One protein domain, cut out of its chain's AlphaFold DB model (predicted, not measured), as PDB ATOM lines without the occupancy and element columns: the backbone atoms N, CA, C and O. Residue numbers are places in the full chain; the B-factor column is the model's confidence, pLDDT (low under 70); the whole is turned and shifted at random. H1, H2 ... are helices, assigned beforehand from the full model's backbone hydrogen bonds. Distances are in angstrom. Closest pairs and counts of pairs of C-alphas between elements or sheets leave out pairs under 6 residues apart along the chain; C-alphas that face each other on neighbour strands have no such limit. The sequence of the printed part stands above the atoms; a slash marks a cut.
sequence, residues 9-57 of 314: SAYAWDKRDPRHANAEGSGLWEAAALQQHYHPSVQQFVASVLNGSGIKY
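Overview. This is residues 9 to 57 of the 314 residues of the protein "Hypothetical protein" of Phaeocystis antarctica (UniProt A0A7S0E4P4). With little regular structure, the printed part is a loop-rich arm, residues 9 to 28, leading into a small helical hairpin of H1 and H2 at the other end. Residues 14 to 19 stick out, and after H2 a tail runs from residue 51 to 57. The printed part has 49 residues with two named helices, H1 then H2, and no named strand; its class is all helix, with 18 residues in named elements. It is loose, with a radius of gyration of the C-alphas of 13.5 A, and elongated, spanning 34 by 20 by 16 A.

Arrangement. H1, residues 29 to 35, and H2, residues 40 to 50, form a helical hairpin across a tight link of 4 residues. They touch, the closest C-alphas being those of Gln 35 and Gln 43, 4.8 A apart. Their lines stand at a steep tilt of 39 degrees, opposite ways. In H1 and H2 every O i to N i+4 pair is within hydrogen-bond range.

Along the chain. C-alpha 9 is at (59.769, 23.671, -11.625). H1 begins with C-alpha 29 at (43.950, 29.248, -9.319) and measures 10.3 A. H2 measures 15.4 A and ends with C-alpha 50 at (38.798, 26.379, -0.080).

Size, cuts and confidence. The C-alphas of Ser 9 and Tyr 57, the two farthest apart, are 35.9 A apart. The printed part has no cut. Its mean pLDDT is 86.9, and no printed residue is under 70.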
ATOM      1  N   SER A   9      60.282  24.058 -10.317       71.25
ATOM      2  CA  SER A   9      59.769  23.671 -11.625       71.25
ATOM      3  C   SER A   9      58.274  23.960 -11.634       71.25
ATOM      4  O   SER A   9      57.552  23.384 -10.825       71.25
ATOM      5  N   ALA A  10      57.830  24.825 -12.543       82.19
ATOM      6  CA  ALA A  10      56.417  25.113 -12.738       82.19
ATOM      7  C   ALA A  10      55.625  23.825 -13.023       82.19
ATOM      8  O   ALA A  10      56.197  22.816 -13.468       82.19
ATOM      9  N   TYR A  11      54.317  23.875 -12.765       88.12
ATOM     10  CA  TYR A  11      53.407  22.770 -13.037       88.12
ATOM     11  C   TYR A  11      53.440  22.391 -14.521       88.12
ATOM     12  O   TYR A  11      53.299  23.242 -15.401       88.12
ATOM     13  N   ALA A  12      53.647  21.105 -14.798       88.00
ATOM     14  CA  ALA A  12      53.752  20.576 -16.151       88.00
ATOM     15  C   ALA A  12      52.595  19.609 -16.432       88.00
ATOM     16  O   ALA A  12      52.648  18.439 -16.057       88.00
ATOM     17  N   TRP A  13      51.578  20.100 -17.142       87.06
ATOM     18  CA  TRP A  13      50.373  19.347 -17.512       87.06
ATOM     19  C   TRP A  13      50.635  18.194 -18.500       87.06
ATOM     20  O   TRP A  13      49.876  17.234 -18.543       87.06
ATOM     21  N   ASP A  14      51.728  18.257 -19.264       87.38
ATOM     22  CA  ASP A  14      52.075  17.287 -20.319       87.38
ATOM     23  C   ASP A  14      52.878  16.066 -19.804       87.38
ATOM     24  O   ASP A  14      53.394  15.240 -20.562       87.38
ATOM     25  N   LYS A  15      53.063  15.923 -18.485       89.06
ATOM     26  CA  LYS A  15      53.778  14.760 -17.935       89.06
ATOM     27  C   LYS A  15      52.855  13.549 -17.855       89.06
ATOM     28  O   LYS A  15      51.801  13.593 -17.236       89.06
ATOM     29  N   ARG A  16      53.313  12.427 -18.425       90.81
ATOM     30  CA  ARG A  16      52.606  11.131 -18.370       90.81
ATOM     31  C   ARG A  16      52.424  10.614 -16.946       90.81
ATOM     32  O   ARG A  16      51.398  10.022 -16.637       90.81
ATOM     33  N   ASP A  17      53.429  10.833 -16.102       89.94
ATOM     34  CA  ASP A  17      53.387  10.434 -14.703       89.94
ATOM     35  C   ASP A  17      52.985  11.634 -13.832       89.94
ATOM     36  O   ASP A  17      53.729  12.622 -13.787       89.94
ATOM     37  N   PRO A  18      51.887  11.542 -13.055       88.50
ATOM     38  CA  PRO A  18      51.385  12.663 -12.256       88.50
ATOM     39  C   PRO A  18      52.357  13.079 -11.144       88.50
ATOM     40  O   PRO A  18      52.389  14.236 -10.735       88.50
ATOM     41  N   ARG A  19      53.218  12.159 -10.688       87.06
ATOM     42  CA  ARG A  19      54.243  12.430  -9.662       87.06
ATOM     43  C   ARG A  19      55.328  13.396 -10.144       87.06
ATOM     44  O   ARG A  19      55.989  14.010  -9.318       87.06
ATOM     45  N   HIS A  20      55.515  13.526 -11.458       85.88
ATOM     46  CA  HIS A  20      56.517  14.408 -12.062       85.88
ATOM     47  C   HIS A  20      55.921  15.737 -12.558       85.88
ATOM     48  O   HIS A  20      56.650  16.548 -13.131       85.88
ATOM     49  N   ALA A  21      54.615  15.958 -12.370       86.12
ATOM     50  CA  ALA A  21      53.921  17.164 -12.816       86.12
ATOM     51  C   ALA A  21      54.142  18.373 -11.884       86.12
ATOM     52  O   ALA A  21      53.869  19.496 -12.294       86.12
ATOM     53  N   ASN A  22      54.673  18.163 -10.670       86.25
ATOM     54  CA  ASN A  22      54.920  19.196  -9.650       86.25
ATOM     55  C   ASN A  22      53.663  19.989  -9.234       86.25
ATOM     56  O   ASN A  22      53.731  21.195  -9.015       86.25
ATOM     57  N   ALA A  23      52.521  19.306  -9.090       85.88
ATOM     58  CA  ALA A  23      51.256  19.918  -8.659       85.88
ATOM     59  C   ALA A  23      51.294  20.475  -7.221       85.88
ATOM     60  O   ALA A  23      50.542  21.381  -6.888       85.88
ATOM     61  N   GLU A  24      52.178  19.951  -6.369       84.69
ATOM     62  CA  GLU A  24      52.334  20.394  -4.974       84.69
ATOM     63  C   GLU A  24      52.887  21.822  -4.841       84.69
ATOM     64  O   GLU A  24      52.636  22.490  -3.843       84.69
ATOM     65  N   GLY A  25      53.640  22.292  -5.842       81.44
ATOM     66  CA  GLY A  25      54.231  23.632  -5.861       81.44
ATOM     67  C   GLY A  25      53.378  24.674  -6.584       81.44
ATOM     68  O   GLY A  25      53.742  25.849  -6.593       81.44
ATOM     69  N   SER A  26      52.273  24.263  -7.211       84.44
ATOM     70  CA  SER A  26      51.335  25.155  -7.894       84.44
ATOM     71  C   SER A  26      50.091  25.397  -7.048       84.44
ATOM     72  O   SER A  26      49.489  24.451  -6.546       84.44
ATOM     73  N   GLY A  27      49.680  26.660  -6.933       83.75
ATOM     74  CA  GLY A  27      48.368  27.012  -6.390       83.75
ATOM     75  C   GLY A  27      47.235  26.598  -7.335       83.75
ATOM     76  O   GLY A  27      47.424  26.563  -8.550       83.75
ATOM     77  N   LEU A  28      46.062  26.304  -6.771       86.31
ATOM     78  CA  LEU A  28      44.842  25.973  -7.511       86.31
ATOM     79  C   LEU A  28      44.079  27.260  -7.865       86.31
ATOM     80  O   LEU A  28      43.111  27.628  -7.201       86.31
ATOM     81  N   TRP A  29      44.544  27.975  -8.886       88.00
ATOM     82  CA  TRP A  29      43.950  29.248  -9.319       88.00
ATOM     83  C   TRP A  29      42.581  29.060  -9.981       88.00
ATOM     84  O   TRP A  29      41.737  29.952  -9.945       88.00
ATOM     85  N   GLU A  30      42.321  27.873 -10.523       89.81
ATOM     86  CA  GLU A  30      41.044  27.502 -11.125       89.81
ATOM     87  C   GLU A  30      39.904  27.538 -10.101       89.81
ATOM     88  O   GLU A  30      38.772  27.861 -10.454       89.81
ATOM     89  N   ALA A  31      40.191  27.280  -8.819       88.44
ATOM     90  CA  ALA A  31      39.192  27.396  -7.761       88.44
ATOM     91  C   ALA A  31      38.707  28.843  -7.586       88.44
ATOM     92  O   ALA A  31      37.519  29.056  -7.367       88.44
ATOM     93  N   ALA A  32      39.583  29.838  -7.756       89.56
ATOM     94  CA  ALA A  32      39.184  31.243  -7.686       89.56
ATOM     95  C   ALA A  32      38.226  31.612  -8.832       89.56
ATOM     96  O   ALA A  32      37.216  32.273  -8.606       89.56
ATOM     97  N   ALA A  33      38.482  31.116 -10.046       91.06
ATOM     98  CA  ALA A  33      37.575  31.313 -11.179       91.06
ATOM     99  C   ALA A  33      36.218  30.616 -10.962       91.06
ATOM    100  O   ALA A  33      35.167  31.177 -11.266       91.06
ATOM    101  N   LEU A  34      36.218  29.409 -10.387       90.88
ATOM    102  CA  LEU A  34      34.989  28.665 -10.092       90.88
ATOM    103  C   LEU A  34      34.157  29.287  -8.960       90.88
ATOM    104  O   LEU A  34      32.956  29.028  -8.877       90.88
ATOM    105  N   GLN A  35      34.754  30.128  -8.113       90.81
ATOM    106  CA  GLN A  35      34.021  30.871  -7.088       90.81
ATOM    107  C   GLN A  35      33.055  31.898  -7.700       90.81
ATOM    108  O   GLN A  35      32.025  32.190  -7.100       90.81
ATOM    109  N   GLN A  36      33.340  32.388  -8.911       90.06
ATOM    110  CA  GLN A  36      32.475  33.308  -9.662       90.06
ATOM    111  C   GLN A  36      31.588  32.598 -10.698       90.06
ATOM    112  O   GLN A  36      31.117  33.195 -11.662       90.06
ATOM    113  N   HIS A  37      31.345  31.299 -10.530       92.25
ATOM    114  CA  HIS A  37      30.504  30.548 -11.452       92.25
ATOM    115  C   HIS A  37      29.024  30.935 -11.311       92.25
ATOM    116  O   HIS A  37      28.527  31.094 -10.205       92.25
ATOM    117  N   TYR A  38      28.268  30.956 -12.410       89.62
ATOM    118  CA  TYR A  38      26.829  31.276 -12.429       89.62
ATOM    119  C   TYR A  38      25.924  30.387 -11.549       89.62
ATOM    120  O   TYR A  38      24.767  30.729 -11.317       89.62
ATOM    121  N   HIS A  39      26.389  29.213 -11.110       86.25
ATOM    122  CA  HIS A  39      25.539  28.233 -10.439       86.25
ATOM    123  C   HIS A  39      25.826  28.263  -8.932       86.25
ATOM    124  O   HIS A  39      26.950  27.937  -8.536       86.25
ATOM    125  N   PRO A  40      24.837  28.573  -8.072       86.12
ATOM    126  CA  PRO A  40      25.068  28.817  -6.646       86.12
ATOM    127  C   PRO A  40      25.669  27.607  -5.916       86.12
ATOM    128  O   PRO A  40      26.553  27.771  -5.081       86.12
ATOM    129  N   SER A  41      25.277  26.380  -6.279       86.12
ATOM    130  CA  SER A  41      25.859  25.167  -5.678       86.12
ATOM    131  C   SER A  41      27.338  24.974  -6.015       86.12
ATOM    132  O   SER A  41      28.090  24.449  -5.201       86.12
ATOM    133  N   VAL A  42      27.788  25.412  -7.199       88.06
ATOM    134  CA  VAL A  42      29.208  25.305  -7.572       88.06
ATOM    135  C   VAL A  42      30.029  26.259  -6.711       88.06
ATOM    136  O   VAL A  42      31.045  25.849  -6.155       88.06
ATOM    137  N   GLN A  43      29.541  27.488  -6.518       89.94
ATOM    138  CA  GLN A  43      30.179  28.465  -5.633       89.94
ATOM    139  C   GLN A  43      30.320  27.918  -4.203       89.94
ATOM    140  O   GLN A  43      31.384  28.033  -3.595       89.94
ATOM    141  N   GLN A  44      29.284  27.261  -3.677       87.50
ATOM    142  CA  GLN A  44      29.303  26.663  -2.339       87.50
ATOM    143  C   GLN A  44      30.245  25.463  -2.206       87.50
ATOM    144  O   GLN A  44      30.942  25.328  -1.194       87.50
ATOM    145  N   PHE A  45      30.324  24.602  -3.223       88.69
ATOM    146  CA  PHE A  45      31.289  23.501  -3.229       88.69
ATOM    147  C   PHE A  45      32.722  24.013  -3.263       88.69
ATOM    148  O   PHE A  45      33.565  23.520  -2.515       88.69
ATOM    149  N   VAL A  46      32.991  25.032  -4.075       91.38
ATOM    150  CA  VAL A  46      34.302  25.679  -4.146       91.38
ATOM    151  C   VAL A  46      34.646  26.336  -2.811       91.38
ATOM    152  O   VAL A  46      35.731  26.099  -2.286       91.38
ATOM    153  N   ALA A  47      33.711  27.075  -2.207       89.75
ATOM    154  CA  ALA A  47      33.898  27.674  -0.889       89.75
ATOM    155  C   ALA A  47      34.197  26.615   0.187       89.75
ATOM    156  O   ALA A  47      35.068  26.815   1.031       89.75
ATOM    157  N   SER A  48      33.529  25.461   0.135       90.12
ATOM    158  CA  SER A  48      33.798  24.341   1.045       90.12
ATOM    159  C   SER A  48      35.215  23.787   0.860       90.12
ATOM    160  O   SER A  48      35.966  23.664   1.829       90.12
ATOM    161  N   VAL A  49      35.626  23.541  -0.389       90.19
ATOM    162  CA  VAL A  49      36.974  23.044  -0.716       90.19
ATOM    163  C   VAL A  49      38.061  24.030  -0.279       90.19
ATOM    164  O   VAL A  49      39.053  23.605   0.310       90.19
ATOM    165  N   LEU A  50      37.864  25.331  -0.507       89.38
ATOM    166  CA  LEU A  50      38.798  26.379  -0.080       89.38
ATOM    167  C   LEU A  50      38.909  26.472   1.448       89.38
ATOM    168  O   LEU A  50      40.003  26.658   1.973       89.38
ATOM    169  N   ASN A  51      37.804  26.255   2.167       88.94
ATOM    170  CA  ASN A  51      37.776  26.190   3.630       88.94
ATOM    171  C   ASN A  51      38.324  24.864   4.195       88.94
ATOM    172  O   ASN A  51      38.329  24.661   5.411       88.94
ATOM    173  N   GLY A  52      38.756  23.935   3.336       85.38
ATOM    174  CA  GLY A  52      39.246  22.618   3.738       85.38
ATOM    175  C   GLY A  52      38.154  21.681   4.262       85.38
ATOM    176  O   GLY A  52      38.467  20.624   4.818       85.38
ATOM    177  N   SER A  53      36.874  22.028   4.094       84.19
ATOM    178  CA  SER A  53      35.768  21.123   4.379       84.19
ATOM    179  C   SER A  53      35.503  20.247   3.152       84.19
ATOM    180  O   SER A  53      35.338  20.713   2.027       84.19
ATOM    181  N   GLY A  54      35.492  18.927   3.350       81.94
ATOM    182  CA  GLY A  54      35.117  18.005   2.278       81.94
ATOM    183  C   GLY A  54      33.694  18.291   1.793       81.94
ATOM    184  O   GLY A  54      32.815  18.589   2.604       81.94
ATOM    185  N   ILE A  55      33.465  18.171   0.483       82.75
ATOM    186  CA  ILE A  55      32.144  18.359  -0.124       82.75
ATOM    187  C   ILE A  55      31.195  17.299   0.449       82.75
ATOM    188  O   ILE A  55      31.338  16.105   0.177       82.75
ATOM    189  N   LYS A  56      30.237  17.727   1.275       78.12
ATOM    190  CA  LYS A  56      29.193  16.862   1.833       78.12
ATOM    191  C   LYS A  56      27.902  17.107   1.072       78.12
ATOM    192  O   LYS A  56      27.166  18.032   1.389       78.12
ATOM    193  N   TYR A  57      27.640  16.250   0.095       80.94
ATOM    194  CA  TYR A  57      26.390  16.231  -0.649       80.94
ATOM    195  C   TYR A  57      25.686  14.894  -0.417       80.94
ATOM    196  O   TYR A  57      26.322  13.842  -0.478       80.94
TER     197      TYR A  57